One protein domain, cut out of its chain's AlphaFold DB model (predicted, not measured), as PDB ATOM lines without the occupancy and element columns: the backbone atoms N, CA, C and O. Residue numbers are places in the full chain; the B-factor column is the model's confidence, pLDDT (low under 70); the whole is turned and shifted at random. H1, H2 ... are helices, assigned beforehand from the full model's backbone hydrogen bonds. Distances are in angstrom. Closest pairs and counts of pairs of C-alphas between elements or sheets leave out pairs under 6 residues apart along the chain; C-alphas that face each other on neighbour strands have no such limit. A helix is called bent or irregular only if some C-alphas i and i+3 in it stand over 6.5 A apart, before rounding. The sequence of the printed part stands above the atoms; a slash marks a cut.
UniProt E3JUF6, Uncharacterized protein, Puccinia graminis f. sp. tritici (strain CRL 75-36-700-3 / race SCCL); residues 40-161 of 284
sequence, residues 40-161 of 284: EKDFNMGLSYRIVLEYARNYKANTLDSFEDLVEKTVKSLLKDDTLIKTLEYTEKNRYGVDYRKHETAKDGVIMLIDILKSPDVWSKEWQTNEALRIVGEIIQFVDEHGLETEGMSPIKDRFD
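AT A GLANCE: This is residues 40 to 161 of the 284 residues of an uncharacterized protein of Puccinia graminis f. sp. tritici (strain CRL 75-36-700-3 / race SCCL) (UniProt E3JUF6). Three helices, H1, H2 and H6, lie side by side as a small bundle, and a fourth long helix, H4, crosses H2 and H6 at a steep tilt; short H7 packs on H4. Short H3 lies at one end of the long axis and short H5 at the other, where residues 124 to 129 stick out. The printed part has 122 residues with seven named helices, H1 to H7 in that order, and no named strand: the class is all helix. The whole is compact, with a radius of gyration of the C-alphas of 14.3 A, yet elongated, spanning 45 by 28 by 28 A.

IN THESE COORDINATES: Find C-alpha 66 at (150.354, 192.648, 147.380); from there H2, the longest helix, runs through residues 66 to 88 over 28.6 A, with a kink of 70 degrees near residue 80. It is irregular: C-alphas 81 and 84 are 8.6 A apart. Before it, H1 begins at C-alpha 41, at (135.389, 219.516, 167.799), and takes residues 41 to 58 over 26.3 A. After H2 come H3, residues 92 to 97, then H4, residues 100 to 118, 27.1 A long, and H5, residues 120 to 123. H6 takes residues 131 to 146 over 22.8 A, and H7, residues 154 to 159, ends at C-alpha 159, at (141.858, 197.579, 169.272). H3 and H7 are irregular too: C-alphas 93 and 96 are 7.9 A apart, and C-alphas 155 and 158 are 7.6 A apart.

HOW THE PARTS SIT: Start at H2, which touches H4, closest at the C-alphas of Thr 87 and His 103, 5.4 A, at a steep tilt of 44 degrees, opposite ways. H2 touches H6, closest at the C-alphas of Glu 68 and Ala 132, 5.9 A, at a shallow tilt of 24 degrees, the same way. With residues 75 to 85 alone H2 touches H1, closest at the C-alphas of Leu 53 and Leu 79, 6.9 A; this is a helical hairpin at a shallow tilt of 28 degrees. H1 and H6 touch at a shallow tilt of 9 degrees, opposite ways, closest at the C-alphas of Met 45 and His 146, 6.2 A. H4 touches H6 with residues 110 to 117 alone, closest at the C-alphas of Leu 113 and Val 136, 5.9 A, at a steep tilt of 59 degrees. With residues 107 to 114 alone H4 touches H7, closest at the C-alphas of Ile 114 and Arg 159, 7.4 A. H3 and H5 touch no helix. In H1, H4 and H6 every O i to N i+4 pair is within hydrogen-bond range; H2 has 14 of 19, H3 and H7 have 0 of 2 each but 2 of 3 O i to N i+3 pairs, and H5 is too short for an i+4 pair.

THE WHOLE: The two C-alphas farthest apart, those of Tyr 96 and Glu 126, are 45.6 A apart. The printed part has no cut, and no link is long. Look at residues 92 to 98 for pLDDT under 70; the mean of the printed part is 85.5.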
ATOM      1  N   GLU A  40     135.795 224.386 167.577       77.19
ATOM      2  CA  GLU A  40     134.820 223.324 167.816       77.19
ATOM      3  C   GLU A  40     135.324 221.959 167.321       77.19
ATOM      4  O   GLU A  40     136.018 221.847 166.305       77.19
ATOM      5  N   LYS A  41     134.954 220.900 168.052       76.25
ATOM      6  CA  LYS A  41     135.389 219.516 167.799       76.25
ATOM      7  C   LYS A  41     135.171 219.093 166.339       76.25
ATOM      8  O   LYS A  41     136.069 218.502 165.740       76.25
ATOM      9  N   ASP A  42     134.023 219.445 165.770       79.06
ATOM     10  CA  ASP A  42     133.638 219.057 164.410       79.06
ATOM     11  C   ASP A  42     134.475 219.784 163.349       79.06
ATOM     12  O   ASP A  42     134.885 219.182 162.355       79.06
ATOM     13  N   PHE A  43     134.824 221.054 163.590       78.75
ATOM     14  CA  PHE A  43     135.724 221.801 162.709       78.75
ATOM     15  C   PHE A  43     137.113 221.154 162.663       78.75
ATOM     16  O   PHE A  43     137.675 220.953 161.585       78.75
ATOM     17  N   ASN A  44     137.650 220.788 163.830       78.38
ATOM     18  CA  ASN A  44     138.949 220.128 163.928       78.38
ATOM     19  C   ASN A  44     138.962 218.774 163.224       78.38
ATOM     20  O   ASN A  44     139.878 218.499 162.452       78.38
ATOM     21  N   MET A  45     137.925 217.961 163.429       84.94
ATOM     22  CA  MET A  45     137.783 216.680 162.740       84.94
ATOM     23  C   MET A  45     137.732 216.865 161.215       84.94
ATOM     24  O   MET A  45     138.448 216.177 160.490       84.94
ATOM     25  N   GLY A  46     136.947 217.828 160.720       84.56
ATOM     26  CA  GLY A  46     136.853 218.117 159.288       84.56
ATOM     27  C   GLY A  46     138.170 218.603 158.674       84.56
ATOM     28  O   GLY A  46     138.527 218.191 157.567       84.56
ATOM     29  N   LEU A  47     138.921 219.451 159.386       82.25
ATOM     30  CA  LEU A  47     140.236 219.918 158.944       82.25
ATOM     31  C   LEU A  47     141.256 218.771 158.898       82.25
ATOM     32  O   LEU A  47     141.896 218.577 157.862       82.25
ATOM     33  N   SER A  48     141.370 217.988 159.975       82.62
ATOM     34  CA  SER A  48     142.258 216.820 160.038       82.62
ATOM     35  C   SER A  48     141.925 215.809 158.938       82.62
ATOM     36  O   SER A  48     142.820 215.332 158.241       82.62
ATOM     37  N   TYR A  49     140.635 215.545 158.703       88.12
ATOM     38  CA  TYR A  49     140.190 214.636 157.648       88.12
ATOM     39  C   TYR A  49     140.627 215.094 156.255       88.12
ATOM     40  O   TYR A  49     141.086 214.281 155.456       88.12
ATOM     41  N   ARG A  50     140.531 216.396 155.952       86.12
ATOM     42  CA  ARG A  50     140.969 216.934 154.653       86.12
ATOM     43  C   ARG A  50     142.464 216.735 154.417       86.12
ATOM     44  O   ARG A  50     142.848 216.449 153.287       86.12
ATOM     45  N   ILE A  51     143.285 216.852 155.460       83.25
ATOM     46  CA  ILE A  51     144.731 216.603 155.370       83.25
ATOM     47  C   ILE A  51     144.992 215.121 155.072       83.25
ATOM     48  O   ILE A  51     145.713 214.805 154.125       83.25
ATOM     49  N   VAL A  52     144.352 214.212 155.816       87.06
ATOM     50  CA  VAL A  52     144.459 212.761 155.581       87.06
ATOM     51  C   VAL A  52     144.005 212.396 154.167       87.06
ATOM     52  O   VAL A  52     144.685 211.642 153.471       87.06
ATOM     53  N   LEU A  53     142.884 212.961 153.715       88.88
ATOM     54  CA  LEU A  53     142.340 212.746 152.377       88.88
ATOM     55  C   LEU A  53     143.327 213.178 151.287       88.88
ATOM     56  O   LEU A  53     143.520 212.447 150.317       88.88
ATOM     57  N   GLU A  54     143.958 214.340 151.440       84.94
ATOM     58  CA  GLU A  54     144.943 214.840 150.481       84.94
ATOM     59  C   GLU A  54     146.179 213.935 150.415       84.94
ATOM     60  O   GLU A  54     146.651 213.581 149.335       84.94
ATOM     61  N   TYR A  55     146.681 213.480 151.560       83.81
ATOM     62  CA  TYR A  55     147.822 212.566 151.598       83.81
ATOM     63  C   TYR A  55     147.513 211.193 151.024       83.81
ATOM     64  O   TYR A  55     148.329 210.644 150.286       83.81
ATOM     65  N   ALA A  56     146.331 210.662 151.305       86.44
ATOM     66  CA  ALA A  56     145.886 209.395 150.756       86.44
ATOM     67  C   ALA A  56     145.631 209.453 149.244       86.44
ATOM     68  O   ALA A  56     145.887 208.475 148.550       86.44
ATOM     69  N   ARG A  57     145.174 210.589 148.702       84.94
ATOM     70  CA  ARG A  57     145.031 210.784 147.247       84.94
ATOM     71  C   ARG A  57     146.369 210.807 146.517       84.94
ATOM     72  O   ARG A  57     146.441 210.385 145.367       84.94
ATOM     73  N   ASN A  58     147.402 211.317 147.180       82.50
ATOM     74  CA  ASN A  58     148.744 211.421 146.618       82.50
ATOM     75  C   ASN A  58     149.574 210.137 146.784       82.50
ATOM     76  O   ASN A  58     150.635 210.027 146.167       82.50
ATOM     77  N   TYR A  59     149.090 209.168 147.565       84.88
ATOM     78  CA  TYR A  59     149.719 207.861 147.722       84.88
ATOM     79  C   TYR A  59     149.666 207.064 146.413       84.88
ATOM     80  O   TYR A  59     148.602 206.877 145.821       84.88
ATOM     81  N   LYS A  60     150.830 206.581 145.968       81.69
ATOM     82  CA  LYS A  60     150.976 205.748 144.770       81.69
ATOM     83  C   LYS A  60     151.506 204.381 145.171       81.69
ATOM     84  O   LYS A  60     152.703 204.231 145.389       81.69
ATOM     85  N   ALA A  61     150.614 203.401 145.251       83.12
ATOM     86  CA  ALA A  61     151.002 202.030 145.535       83.12
ATOM     87  C   ALA A  61     151.770 201.404 144.365       83.12
ATOM     88  O   ALA A  61     151.421 201.575 143.192       83.12
ATOM     89  N   ASN A  62     152.786 200.615 144.692       83.94
ATOM     90  CA  ASN A  62     153.346 199.637 143.784       83.94
ATOM     91  C   ASN A  62     152.381 198.452 143.675       83.94
ATOM     92  O   ASN A  62     152.373 197.560 144.516       83.94
ATOM     93  N   THR A  63     151.596 198.404 142.600       75.88
ATOM     94  CA  THR A  63     150.573 197.365 142.388       75.88
ATOM     95  C   THR A  63     151.134 195.944 142.232       75.88
ATOM     96  O   THR A  63     150.363 194.991 142.162       75.88
ATOM     97  N   LEU A  64     152.458 195.782 142.117       81.75
ATOM     98  CA  LEU A  64     153.121 194.473 142.125       81.75
ATOM     99  C   LEU A  64     153.400 193.961 143.546       81.75
ATOM    100  O   LEU A  64     153.647 192.768 143.718       81.75
ATOM    101  N   ASP A  65     153.360 194.839 144.549       84.44
ATOM    102  CA  ASP A  65     153.420 194.465 145.956       84.44
ATOM    103  C   ASP A  65     151.993 194.255 146.483       84.44
ATOM    104  O   ASP A  65     151.183 195.182 146.551       84.44
ATOM    105  N   SER A  66     151.675 193.016 146.864       85.12
ATOM    106  CA  SER A  66     150.354 192.648 147.380       85.12
ATOM    107  C   SER A  66     149.992 193.379 148.672       85.12
ATOM    108  O   SER A  66     148.808 193.576 148.947       85.12
ATOM    109  N   PHE A  67     150.990 193.793 149.456       87.00
ATOM    110  CA  PHE A  67     150.777 194.604 150.646       87.00
ATOM    111  C   PHE A  67     150.319 196.018 150.278       87.00
ATOM    112  O   PHE A  67     149.311 196.494 150.800       87.00
ATOM    113  N   GLU A  68     151.025 196.674 149.358       88.94
ATOM    114  CA  GLU A  68     150.694 198.038 148.941       88.94
ATOM    115  C   GLU A  68     149.360 198.102 148.186       88.94
ATOM    116  O   GLU A  68     148.557 198.998 148.442       88.94
ATOM    117  N   ASP A  69     149.069 197.115 147.333       88.56
ATOM    118  CA  ASP A  69     147.772 196.987 146.653       88.56
ATOM    119  C   ASP A  69     146.610 196.805 147.649       88.56
ATOM    120  O   ASP A  69     145.547 197.419 147.501       88.56
ATOM    121  N   LEU A  70     146.806 196.008 148.709       90.44
ATOM    122  CA  LEU A  70     145.810 195.854 149.771       90.44
ATOM    123  C   LEU A  70     145.572 197.178 150.507       90.44
ATOM    124  O   LEU A  70     144.418 197.568 150.699       90.44
ATOM    125  N   VAL A  71     146.643 197.881 150.890       92.31
ATOM    126  CA  VAL A  71     146.540 199.192 151.545       92.31
ATOM    127  C   VAL A  71     145.805 200.177 150.639       92.31
ATOM    128  O   VAL A  71     144.856 200.815 151.090       92.31
ATOM    129  N   GLU A  72     146.161 200.264 149.357       92.25
ATOM    130  CA  GLU A  72     145.522 201.179 148.411       92.25
ATOM    131  C   GLU A  72     144.015 200.921 148.283       92.25
ATOM    132  O   GLU A  72     143.214 201.859 148.335       92.25
ATOM    133  N   LYS A  73     143.605 199.654 148.154       91.56
ATOM    134  CA  LYS A  73     142.188 199.270 148.076       91.56
ATOM    135  C   LYS A  73     141.426 199.659 149.337       91.56
ATOM    136  O   LYS A  73     140.339 200.236 149.238       91.56
ATOM    137  N   THR A  74     141.999 199.390 150.507       93.12
ATOM    138  CA  THR A  74     141.385 199.725 151.796       93.12
ATOM    139  C   THR A  74     141.264 201.235 151.976       93.12
ATOM    140  O   THR A  74     140.185 201.732 152.294       93.12
ATOM    141  N   VAL A  75     142.323 201.989 151.676       92.62
ATOM    142  CA  VAL A  75     142.340 203.458 151.735       92.62
ATOM    143  C   VAL A  75     141.299 204.060 150.790       92.62
ATOM    144  O   VAL A  75     140.504 204.907 151.202       92.62
ATOM    145  N   LYS A  76     141.235 203.589 149.537       91.62
ATOM    146  CA  LYS A  76     140.217 204.030 148.571       91.62
ATOM    147  C   LYS A  76     138.805 203.746 149.070       91.62
ATOM    148  O   LYS A  76     137.939 204.598 148.909       91.62
ATOM    149  N   SER A  77     138.572 202.586 149.683       91.19
ATOM    150  CA  SER A  77     137.267 202.233 150.255       91.19
ATOM    151  C   SER A  77     136.869 203.177 151.395       91.19
ATOM    152  O   SER A  77     135.772 203.732 151.381       91.19
ATOM    153  N   LEU A  78     137.786 203.435 152.334       92.62
ATOM    154  CA  LEU A  78     137.556 204.315 153.485       92.62
ATOM    155  C   LEU A  78     137.255 205.761 153.079       92.62
ATOM    156  O   LEU A  78     136.442 206.434 153.712       92.62
ATOM    157  N   LEU A  79     137.904 206.256 152.028       91.12
ATOM    158  CA  LEU A  79     137.805 207.658 151.616       91.12
ATOM    159  C   LEU A  79     136.787 207.902 150.498       91.12
ATOM    160  O   LEU A  79     136.484 209.051 150.179       91.12
ATOM    161  N   LYS A  80     136.232 206.841 149.908       89.38
ATOM    162  CA  LYS A  80     135.188 206.955 148.891       89.38
ATOM    163  C   LYS A  80     133.930 207.573 149.492       89.38
ATOM    164  O   LYS A  80     133.461 207.130 150.536       89.38
ATOM    165  N   ASP A  81     133.358 208.559 148.808       87.25
ATOM    166  CA  ASP A  81     132.110 209.235 149.191       87.25
ATOM    167  C   ASP A  81     132.089 209.735 150.651       87.25
ATOM    168  O   ASP A  81     131.027 209.750 151.284       87.25
ATOM    169  N   ASP A  82     133.253 210.117 151.189       88.19
ATOM    170  CA  ASP A  82     133.446 210.552 152.578       88.19
ATOM    171  C   ASP A  82     133.038 209.489 153.620       88.19
ATOM    172  O   ASP A  82     132.581 209.807 154.717       88.19
ATOM    173  N   THR A  83     133.174 208.203 153.275       89.25
ATOM    174  CA  THR A  83     132.690 207.073 154.090       89.25
ATOM    175  C   THR A  83     133.273 207.066 155.506       89.25
ATOM    176  O   THR A  83     132.524 206.888 156.469       89.25
ATOM    177  N   LEU A  84     134.581 207.301 155.659       91.50
ATOM    178  CA  LEU A  84     135.237 207.352 156.964       91.50
ATOM    179  C   LEU A  84     134.674 208.486 157.828       91.50
ATOM    180  O   LEU A  84     134.135 208.207 158.894       91.50
ATOM    181  N   ILE A  85     134.732 209.742 157.371       90.25
ATOM    182  CA  ILE A  85     134.274 210.885 158.179       90.25
ATOM    183  C   ILE A  85     132.779 210.797 158.506       90.25
ATOM    184  O   ILE A  85     132.408 210.991 159.658       90.25
ATOM    185  N   LYS A  86     131.933 210.361 157.562       87.75
ATOM    186  CA  LYS A  86     130.501 210.125 157.823       87.75
ATOM    187  C   LYS A  86     130.260 209.040 158.869       87.75
ATOM    188  O   LYS A  86     129.242 209.062 159.552       87.75
ATOM    189  N   THR A  87     131.175 208.077 158.990       88.62
ATOM    190  CA  THR A  87     131.116 207.063 160.050       88.62
ATOM    191  C   THR A  87     131.503 207.636 161.407       88.62
ATOM    192  O   THR A  87     130.898 207.260 162.403       88.62
ATOM    193  N   LEU A  88     132.445 208.576 161.464       88.06
ATOM    194  CA  LEU A  88     132.801 209.263 162.709       88.06
ATOM    195  C   LEU A  88     131.716 210.272 163.136       88.06
ATOM    196  O   LEU A  88     131.483 210.465 164.323       88.06
ATOM    197  N   GLU A  89     131.004 210.872 162.183       85.38
ATOM    198  CA  GLU A  89     129.846 211.747 162.433       85.38
ATOM    199  C   GLU A  89     128.559 210.972 162.780       85.38
ATOM    200  O   GLU A  89     127.529 211.579 163.096       85.38
ATOM    201  N   TYR A  90     128.587 209.636 162.706       78.25
ATOM    202  CA  TYR A  90     127.424 208.811 163.004       78.25
ATOM    203  C   TYR A  90     126.977 208.998 164.454       78.25
ATOM    204  O   TYR A  90     127.758 208.877 165.399       78.25
ATOM    205  N   THR A  91     125.675 209.225 164.606       71.62
ATOM    206  CA  THR A  91     124.980 209.224 165.889       71.62
ATOM    207  C   THR A  91     123.658 208.476 165.734       71.62
ATOM    208  O   THR A  91     123.025 208.531 164.675       71.62
ATOM    209  N   GLU A  92     123.177 207.827 166.792       68.31
ATOM    210  CA  GLU A  92     121.902 207.109 166.847       68.31
ATOM    211  C   GLU A  92     120.735 208.020 166.448       68.31
ATOM    212  O   GLU A  92     119.755 207.569 165.851       68.31
ATOM    213  N   LYS A  93     120.867 209.325 166.712       65.44
ATOM    214  CA  LYS A  93     119.913 210.369 166.313       65.44
ATOM    215  C   LYS A  93     119.816 210.546 164.794       65.44
ATOM    216  O   LYS A  93     118.735 210.852 164.298       65.44
ATOM    217  N   ASN A  94     120.896 210.288 164.056       67.25
ATOM    218  CA  ASN A  94     120.972 210.450 162.602       67.25
ATOM    219  C   ASN A  94     120.888 209.114 161.836       67.25
ATOM    220  O   ASN A  94     120.979 209.103 160.609       67.25
ATOM    221  N   ARG A  95     120.641 207.991 162.532       66.69
ATOM    222  CA  ARG A  95     120.631 206.623 161.973       66.69
ATOM    223  C   ARG A  95     119.741 206.420 160.745       66.69
ATOM    224  O   ARG A  95     120.036 205.583 159.901       66.69
ATOM    225  N   TYR A  96     118.647 207.175 160.637       56.38
ATOM    226  CA  TYR A  96     117.640 207.002 159.585       56.38
ATOM    227  C   TYR A  96     118.043 207.580 158.217       56.38
ATOM    228  O   TYR A  96     117.288 207.439 157.259       56.38
ATOM    229  N   GLY A  97     119.222 208.197 158.111       58.88
ATOM    230  CA  GLY A  97     119.770 208.718 156.856       58.88
ATOM    231  C   GLY A  97     121.087 208.076 156.428       58.88
ATOM    232  O   GLY A  97     121.653 208.518 155.427       58.88
ATOM    233  N   VAL A  98     121.592 207.075 157.163       62.00
ATOM    234  CA  VAL A  98     122.927 206.530 156.906       62.00
ATOM    235  C   VAL A  98     122.895 205.092 156.414       62.00
ATOM    236  O   VAL A  98     122.184 204.234 156.931       62.00
ATOM    237  N   ASP A  99     123.678 204.841 155.368       71.69
ATOM    238  CA  ASP A  99     123.862 203.514 154.802       71.69
ATOM    239  C   ASP A  99     124.687 202.668 155.777       71.69
ATOM    240  O   ASP A  99     125.916 202.753 155.818       71.69
ATOM    241  N   TYR A 100     123.997 201.847 156.569       73.12
ATOM    242  CA  TYR A 100     124.608 200.970 157.569       73.12
ATOM    243  C   TYR A 100     125.732 200.099 156.987       73.12
ATOM    244  O   TYR A 100     126.733 199.848 157.655       73.12
ATOM    245  N   ARG A 101     125.630 199.685 155.714       76.44
ATOM    246  CA  ARG A 101     126.694 198.900 155.070       76.44
ATOM    247  C   ARG A 101     127.980 199.704 154.912       76.44
ATOM    248  O   ARG A 101     129.059 199.127 155.018       76.44
ATOM    249  N   LYS A 102     127.889 201.016 154.680       78.88
ATOM    250  CA  LYS A 102     129.067 201.892 154.585       78.88
ATOM    251  C   LYS A 102     129.765 202.049 155.931       78.88
ATOM    252  O   LYS A 102     130.990 202.047 155.953       78.88
ATOM    253  N   HIS A 103     129.019 202.101 157.034       80.00
ATOM    254  CA  HIS A 103     129.600 202.129 158.381       80.00
ATOM    255  C   HIS A 103     130.363 200.858 158.719       80.00
ATOM    256  O   HIS A 103     131.513 200.929 159.145       80.00
ATOM    257  N   GLU A 104     129.754 199.698 158.475       84.44
ATOM    258  CA  GLU A 104     130.425 198.414 158.688       84.44
ATOM    259  C   GLU A 104     131.672 198.299 157.802       84.44
ATOM    260  O   GLU A 104     132.742 197.967 158.298       84.44
ATOM    261  N   THR A 105     131.580 198.710 156.531       86.69
ATOM    262  CA  THR A 105     132.735 198.749 155.617       86.69
ATOM    263  C   THR A 105     133.854 199.653 156.144       86.69
ATOM    264  O   THR A 105     135.030 199.299 156.055       86.69
ATOM    265  N   ALA A 106     133.509 200.824 156.690       89.69
ATOM    266  CA  ALA A 106     134.485 201.747 157.253       89.69
ATOM    267  C   ALA A 106     135.190 201.140 158.469       89.69
ATOM    268  O   ALA A 106     136.415 201.163 158.563       89.69
ATOM    269  N   LYS A 107     134.411 200.556 159.378       91.19
ATOM    270  CA  LYS A 107     134.910 199.888 160.577       91.19
ATOM    271  C   LYS A 107     135.824 198.713 160.221       91.19
ATOM    272  O   LYS A 107     136.935 198.644 160.738       91.19
ATOM    273  N   ASP A 108     135.405 197.847 159.300       92.00
ATOM    274  CA  ASP A 108     136.199 196.706 158.828       92.00
ATOM    275  C   ASP A 108     137.507 197.162 158.172       92.00
ATOM    276  O   ASP A 108     138.568 196.585 158.419       92.00
ATOM    277  N   GLY A 109     137.458 198.245 157.391       94.38
ATOM    278  CA  GLY A 109     138.650 198.863 156.819       94.38
ATOM    279  C   GLY A 109     139.617 199.364 157.894       94.38
ATOM    280  O   GLY A 109     140.810 199.080 157.816       94.38
ATOM    281  N   VAL A 110     139.125 200.050 158.931       95.69
ATOM    282  CA  VAL A 110     139.967 200.507 160.053       95.69
ATOM    283  C   VAL A 110     140.555 199.323 160.825       95.69
ATOM    284  O   VAL A 110     141.745 199.342 161.135       95.69
ATOM    285  N   ILE A 111     139.769 198.274 161.089       95.25
ATOM    286  CA  ILE A 111     140.261 197.041 161.726       95.25
ATOM    287  C   ILE A 111     141.414 196.448 160.911       95.25
ATOM    288  O   ILE A 111     142.462 196.140 161.475       95.25
ATOM    289  N   MET A 112     141.255 196.347 159.590       95.62
ATOM    290  CA  MET A 112     142.293 195.823 158.705       95.62
ATOM    291  C   MET A 112     143.581 196.654 158.771       95.62
ATOM    292  O   MET A 112     144.671 196.088 158.844       95.62
ATOM    293  N   LEU A 113     143.475 197.987 158.782       95.56
ATOM    294  CA  LEU A 113     144.638 198.867 158.927       95.56
ATOM    295  C   LEU A 113     145.333 198.675 160.288       95.56
ATOM    296  O   LEU A 113     146.562 198.638 160.345       95.56
ATOM    297  N   ILE A 114     144.574 198.506 161.376       95.06
ATOM    298  CA  ILE A 114     145.134 198.211 162.705       95.06
ATOM    299  C   ILE A 114     145.875 196.873 162.700       95.06
ATOM    300  O   ILE A 114     146.983 196.784 163.233       95.06
ATOM    301  N   ASP A 115     145.296 195.839 162.094       93.88
ATOM    302  CA  ASP A 115     145.907 194.512 162.027       93.88
ATOM    303  C   ASP A 115     147.206 194.546 161.195       93.88
ATOM    304  O   ASP A 115     148.216 193.964 161.601       93.88
ATOM    305  N   ILE A 116     147.235 195.324 160.103       91.88
ATOM    306  CA  ILE A 116     148.459 195.643 159.347       91.88
ATOM    307  C   ILE A 116     149.503 196.302 160.252       91.88
ATOM    308  O   ILE A 116     150.650 195.853 160.301       91.88
ATOM    309  N   LEU A 117     149.116 197.343 160.995       90.75
ATOM    310  CA  LEU A 117     150.029 198.051 161.886       90.75
ATOM    311  C   LEU A 117     150.564 197.117 162.980       90.75
ATOM    312  O   LEU A 117     151.721 197.233 163.375       90.75
ATOM    313  N   LYS A 118     149.773 196.156 163.465       91.06
ATOM    314  CA  LYS A 118     150.211 195.177 164.470       91.06
ATOM    315  C   LYS A 118     151.124 194.090 163.900       91.06
ATOM    316  O   LYS A 118     151.974 193.611 164.650       91.06
ATOM    317  N   SER A 119     151.008 193.756 162.616       89.25
ATOM    318  CA  SER A 119     151.730 192.652 161.972       89.25
ATOM    319  C   SER A 119     153.260 192.755 162.113       89.25
ATOM    320  O   SER A 119     153.848 193.707 161.602       89.25
ATOM    321  N   PRO A 120     153.946 191.785 162.750       85.94
ATOM    322  CA  PRO A 120     155.408 191.785 162.860       85.94
ATOM    323  C   PRO A 120     156.126 191.804 161.504       85.94
ATOM    324  O   PRO A 120     157.168 192.440 161.381       85.94
ATOM    325  N   ASP A 121     155.546 191.174 160.479       85.19
ATOM    326  CA  ASP A 121     156.142 191.056 159.141       85.19
ATOM    327  C   ASP A 121     156.245 192.394 158.405       85.19
ATOM    328  O   ASP A 121     157.101 192.578 157.540       85.19
ATOM    329  N   VAL A 122     155.364 193.340 158.732       84.81
ATOM    330  CA  VAL A 122     155.408 194.698 158.176       84.81
ATOM    331  C   VAL A 122     156.565 195.485 158.794       84.81
ATOM    332  O   VAL A 122     157.217 196.266 158.107       84.81
ATOM    333  N   TRP A 123     156.857 195.236 160.071       84.94
ATOM    334  CA  TRP A 123     157.887 195.943 160.839       84.94
ATOM    335  C   TRP A 123     159.270 195.298 160.759       84.94
ATOM    336  O   TRP A 123     160.267 195.967 161.000       84.94
ATOM    337  N   SER A 124     159.360 194.018 160.395       78.31
ATOM    338  CA  SER A 124     160.639 193.340 160.158       78.31
ATOM    339  C   SER A 124     161.288 193.708 158.814       78.31
ATOM    340  O   SER A 124     162.458 193.396 158.594       78.31
ATOM    341  N   LYS A 125     160.547 194.379 157.923       74.38
ATOM    342  CA  LYS A 125     161.015 194.933 156.639       74.38
ATOM    343  C   LYS A 125     161.543 196.371 156.802       74.38
ATOM    344  O   LYS A 125     161.574 196.907 157.906       74.38
ATOM    345  N   GLU A 126     161.925 197.016 155.693       78.75
ATOM    346  CA  GLU A 126     162.262 198.454 155.615       78.75
ATOM    347  C   GLU A 126     161.020 199.345 155.834       78.75
ATOM    348  O   GLU A 126     160.560 200.073 154.955       78.75
ATOM    349  N   TRP A 127     160.425 199.273 157.022       85.38
ATOM    350  CA  TRP A 127     159.214 200.014 157.375       85.38
ATOM    351  C   TRP A 127     159.426 201.536 157.341       85.38
ATOM    352  O   TRP A 127     158.492 202.296 157.096       85.38
ATOM    353  N   GLN A 128     160.672 201.978 157.533       85.25
ATOM    354  CA  GLN A 128     161.121 203.372 157.552       85.25
ATOM    355  C   GLN A 128     160.852 204.135 156.251       85.25
ATOM    356  O   GLN A 128     160.706 205.361 156.269       85.25
ATOM    357  N   THR A 129     160.852 203.421 155.126       83.56
ATOM    358  CA  THR A 129     160.702 203.959 153.768       83.56
ATOM    359  C   THR A 129     159.366 203.564 153.141       83.56
ATOM    360  O   THR A 129     159.071 203.967 152.018       83.56
ATOM    361  N   ASN A 130     158.536 202.807 153.862       86.44
ATOM    362  CA  ASN A 130     157.282 202.287 153.346       86.44
ATOM    363  C   ASN A 130     156.171 203.347 153.412       86.44
ATOM    364  O   ASN A 130     155.620 203.650 154.475       86.44
ATOM    365  N   GLU A 131     155.809 203.900 152.254       86.94
ATOM    366  CA  GLU A 131     154.766 204.922 152.171       86.94
ATOM    367  C   GLU A 131     153.372 204.379 152.534       86.94
ATOM    368  O   GLU A 131     152.569 205.097 153.132       86.94
ATOM    369  N   ALA A 132     153.095 203.103 152.250       90.31
ATOM    370  CA  ALA A 132     151.836 202.465 152.621       90.31
ATOM    371  C   ALA A 132     151.664 202.439 154.148       90.31
ATOM    372  O   ALA A 132     150.601 202.786 154.662       90.31
ATOM    373  N   LEU A 133     152.730 202.107 154.885       90.81
ATOM    374  CA  LEU A 133     152.722 202.112 156.348       90.81
ATOM    375  C   LEU A 133     152.551 203.524 156.920       90.81
ATOM    376  O   LEU A 133     151.837 203.695 157.908       90.81
ATOM    377  N   ARG A 134     153.140 204.546 156.285       89.69
ATOM    378  CA  ARG A 134     152.868 205.947 156.642       89.69
ATOM    379  C   ARG A 134     151.378 206.265 156.501       89.69
ATOM    380  O   ARG A 134     150.793 206.796 157.438       89.69
ATOM    381  N   ILE A 135     150.762 205.939 155.363       91.31
ATOM    382  CA  ILE A 135     149.330 206.194 155.117       91.31
ATOM    383  C   ILE A 135     148.438 205.447 156.110       91.31
ATOM    384  O   ILE A 135     147.479 206.019 156.628       91.31
ATOM    385  N   VAL A 136     148.771 204.189 156.410       93.62
ATOM    386  CA  VAL A 136     148.115 203.401 157.462       93.62
ATOM    387  C   VAL A 136     148.185 204.156 158.793       93.62
ATOM    388  O   VAL A 136     147.153 204.362 159.431       93.62
ATOM    389  N   GLY A 137     149.378 204.615 159.184       91.81
ATOM    390  CA  GLY A 137     149.589 205.383 160.410       91.81
ATOM    391  C   GLY A 137     148.755 206.664 160.463       91.81
ATOM    392  O   GLY A 137     148.098 206.916 161.466       91.81
ATOM    393  N   GLU A 138     148.702 207.427 159.371       90.00
ATOM    394  CA  GLU A 138     147.913 208.663 159.267       90.00
ATOM    395  C   GLU A 138     146.417 208.447 159.512       90.00
ATOM    396  O   GLU A 138     145.792 209.169 160.291       90.00
ATOM    397  N   ILE A 139     145.831 207.440 158.863       93.31
ATOM    398  CA  ILE A 139     144.399 207.153 158.995       93.31
ATOM    399  C   ILE A 139     144.083 206.661 160.409       93.31
ATOM    400  O   ILE A 139     143.093 207.090 161.001       93.31
ATOM    401  N   ILE A 140     144.920 205.784 160.967       94.56
ATOM    402  CA  ILE A 140     144.720 205.267 162.324       94.56
ATOM    403  C   ILE A 140     144.884 206.393 163.352       94.56
ATOM    404  O   ILE A 140     144.050 206.495 164.245       94.56
ATOM    405  N   GLN A 141     145.885 207.268 163.210       91.69
ATOM    406  CA  GLN A 141     146.071 208.438 164.077       91.69
ATOM    407  C   GLN A 141     144.822 209.327 164.071       91.69
ATOM    408  O   GLN A 141     144.333 209.709 165.130       91.69
ATOM    409  N   PHE A 142     144.262 209.608 162.892       91.25
ATOM    410  CA  PHE A 142     143.029 210.385 162.767       91.25
ATOM    411  C   PHE A 142     141.846 209.736 163.506       91.25
ATOM    412  O   PHE A 142     141.090 210.426 164.192       91.25
ATOM    413  N   VAL A 143     141.696 208.411 163.412       92.50
ATOM    414  CA  VAL A 143     140.631 207.689 164.127       92.50
ATOM    415  C   VAL A 143     140.885 207.637 165.641       92.50
ATOM    416  O   VAL A 143     139.929 207.799 166.396       92.50
ATOM    417  N   ASP A 144     142.132 207.467 166.097       91.62
ATOM    418  CA  ASP A 144     142.490 207.500 167.530       91.62
ATOM    419  C   ASP A 144     142.164 208.873 168.143       91.62
ATOM    420  O   ASP A 144     141.600 208.951 169.232       91.62
ATOM    421  N   GLU A 145     142.438 209.962 167.415       87.38
ATOM    422  CA  GLU A 145     142.230 211.335 167.894       87.38
ATOM    423  C   GLU A 145     140.762 211.791 167.865       87.38
ATOM    424  O   GLU A 145     140.333 212.542 168.745       87.38
ATOM    425  N   HIS A 146     139.982 211.363 166.868       87.25
ATOM    426  CA  HIS A 146     138.642 211.917 166.626       87.25
ATOM    427  C   HIS A 146     137.503 210.896 166.699       87.25
ATOM    428  O   HIS A 146     136.359 211.278 166.944       87.25
ATOM    429  N   GLY A 147     137.792 209.611 166.491       83.25
ATOM    430  CA  GLY A 147     136.783 208.578 166.271       83.25
ATOM    431  C   GLY A 147     136.412 207.760 167.505       83.25
ATOM    432  O   GLY A 147     135.281 207.293 167.584       83.25
ATOM    433  N   LEU A 148     137.298 207.584 168.489       83.50
ATOM    434  CA  LEU A 148     137.093 206.558 169.530       83.50
ATOM    435  C   LEU A 148     135.895 206.790 170.463       83.50
ATOM    436  O   LEU A 148     135.359 205.833 171.015       83.50
ATOM    437  N   GLU A 149     135.465 208.041 170.624       82.75
ATOM    438  CA  GLU A 149     134.278 208.404 171.418       82.75
ATOM    439  C   GLU A 149     132.998 208.503 170.569       82.75
ATOM    440  O   GLU A 149     131.939 208.860 171.077       82.75
ATOM    441  N   THR A 150     133.087 208.239 169.263       82.69
ATOM    442  CA  THR A 150     131.939 208.267 168.349       82.69
ATOM    443  C   THR A 150     131.226 206.922 168.372       82.69
ATOM    444  O   THR A 150     131.861 205.873 168.479       82.69
ATOM    445  N   GLU A 151     129.905 206.919 168.233       82.12
ATOM    446  CA  GLU A 151     129.125 205.675 168.241       82.12
ATOM    447  C   GLU A 151     129.470 204.763 167.054       82.12
ATOM    448  O   GLU A 151     129.410 203.543 167.179       82.12
ATOM    449  N   GLY A 152     129.892 205.339 165.922       80.00
ATOM    450  CA  GLY A 152     130.294 204.579 164.736       80.00
ATOM    451  C   GLY A 152     131.599 203.790 164.903       80.00
ATOM    452  O   GLY A 152     131.786 202.785 164.220       80.00
ATOM    453  N   MET A 153     132.490 204.208 165.812       87.88
ATOM    454  CA  MET A 153     133.815 203.592 166.008       87.88
ATOM    455  C   MET A 153     134.076 203.096 167.439       87.88
ATOM    456  O   MET A 153     135.050 202.377 167.664       87.88
ATOM    457  N   SER A 154     133.200 203.387 168.404       86.31
ATOM    458  CA  SER A 154     133.316 202.869 169.773       86.31
ATOM    459  C   SER A 154     133.462 201.338 169.863       86.31
ATOM    460  O   SER A 154     134.248 200.893 170.704       86.31
ATOM    461  N   PRO A 155     132.856 200.501 168.982       89.25
ATOM    462  CA  PRO A 155     133.017 199.047 169.063       89.25
ATOM    463  C   PRO A 155     134.439 198.544 168.789       89.25
ATOM    464  O   PRO A 155     134.752 197.397 169.100       89.25
ATOM    465  N   ILE A 156     135.300 199.366 168.178       90.94
ATOM    466  CA  ILE A 156     136.691 199.004 167.871       90.94
ATOM    467  C   ILE A 156     137.704 199.723 168.766       90.94
ATOM    468  O   ILE A 156     138.906 199.549 168.570       90.94
ATOM    469  N   LYS A 157     137.245 200.489 169.765       92.06
ATOM    470  CA  LYS A 157     138.100 201.281 170.662       92.06
ATOM    471  C   LYS A 157     139.199 200.450 171.326       92.06
ATOM    472  O   LYS A 157     140.353 200.867 171.337       92.06
ATOM    473  N   ASP A 158     138.876 199.242 171.781       92.00
ATOM    474  CA  ASP A 158     139.832 198.355 172.462       92.00
ATOM    475  C   ASP A 158     140.955 197.847 171.545       92.00
ATOM    476  O   ASP A 158     141.995 197.390 172.021       92.00
ATOM    477  N   ARG A 159     140.794 197.945 170.218       93.88
ATOM    478  CA  ARG A 159     141.858 197.579 169.272       93.88
ATOM    479  C   ARG A 159     142.987 198.607 169.237       93.88
ATOM    480  O   ARG A 159     144.104 198.224 168.875       93.88
ATOM    481  N   PHE A 160     142.724 199.851 169.647       92.75
ATOM    482  CA  PHE A 160     143.714 200.914 169.839       92.75
ATOM    483  C   PHE A 160     144.412 200.733 171.193       92.75
ATOM    484  O   PHE A 160     144.248 201.513 172.133       92.75
ATOM    485  N   ASP A 161     145.167 199.646 171.311       91.19
ATOM    486  CA  ASP A 161     145.950 199.323 172.499       91.19
ATOM    487  C   ASP A 161     147.290 200.085 172.535       91.19
ATOM    488  O   ASP A 161     147.625 200.872 171.643       91.19
TER     489      ASP A 161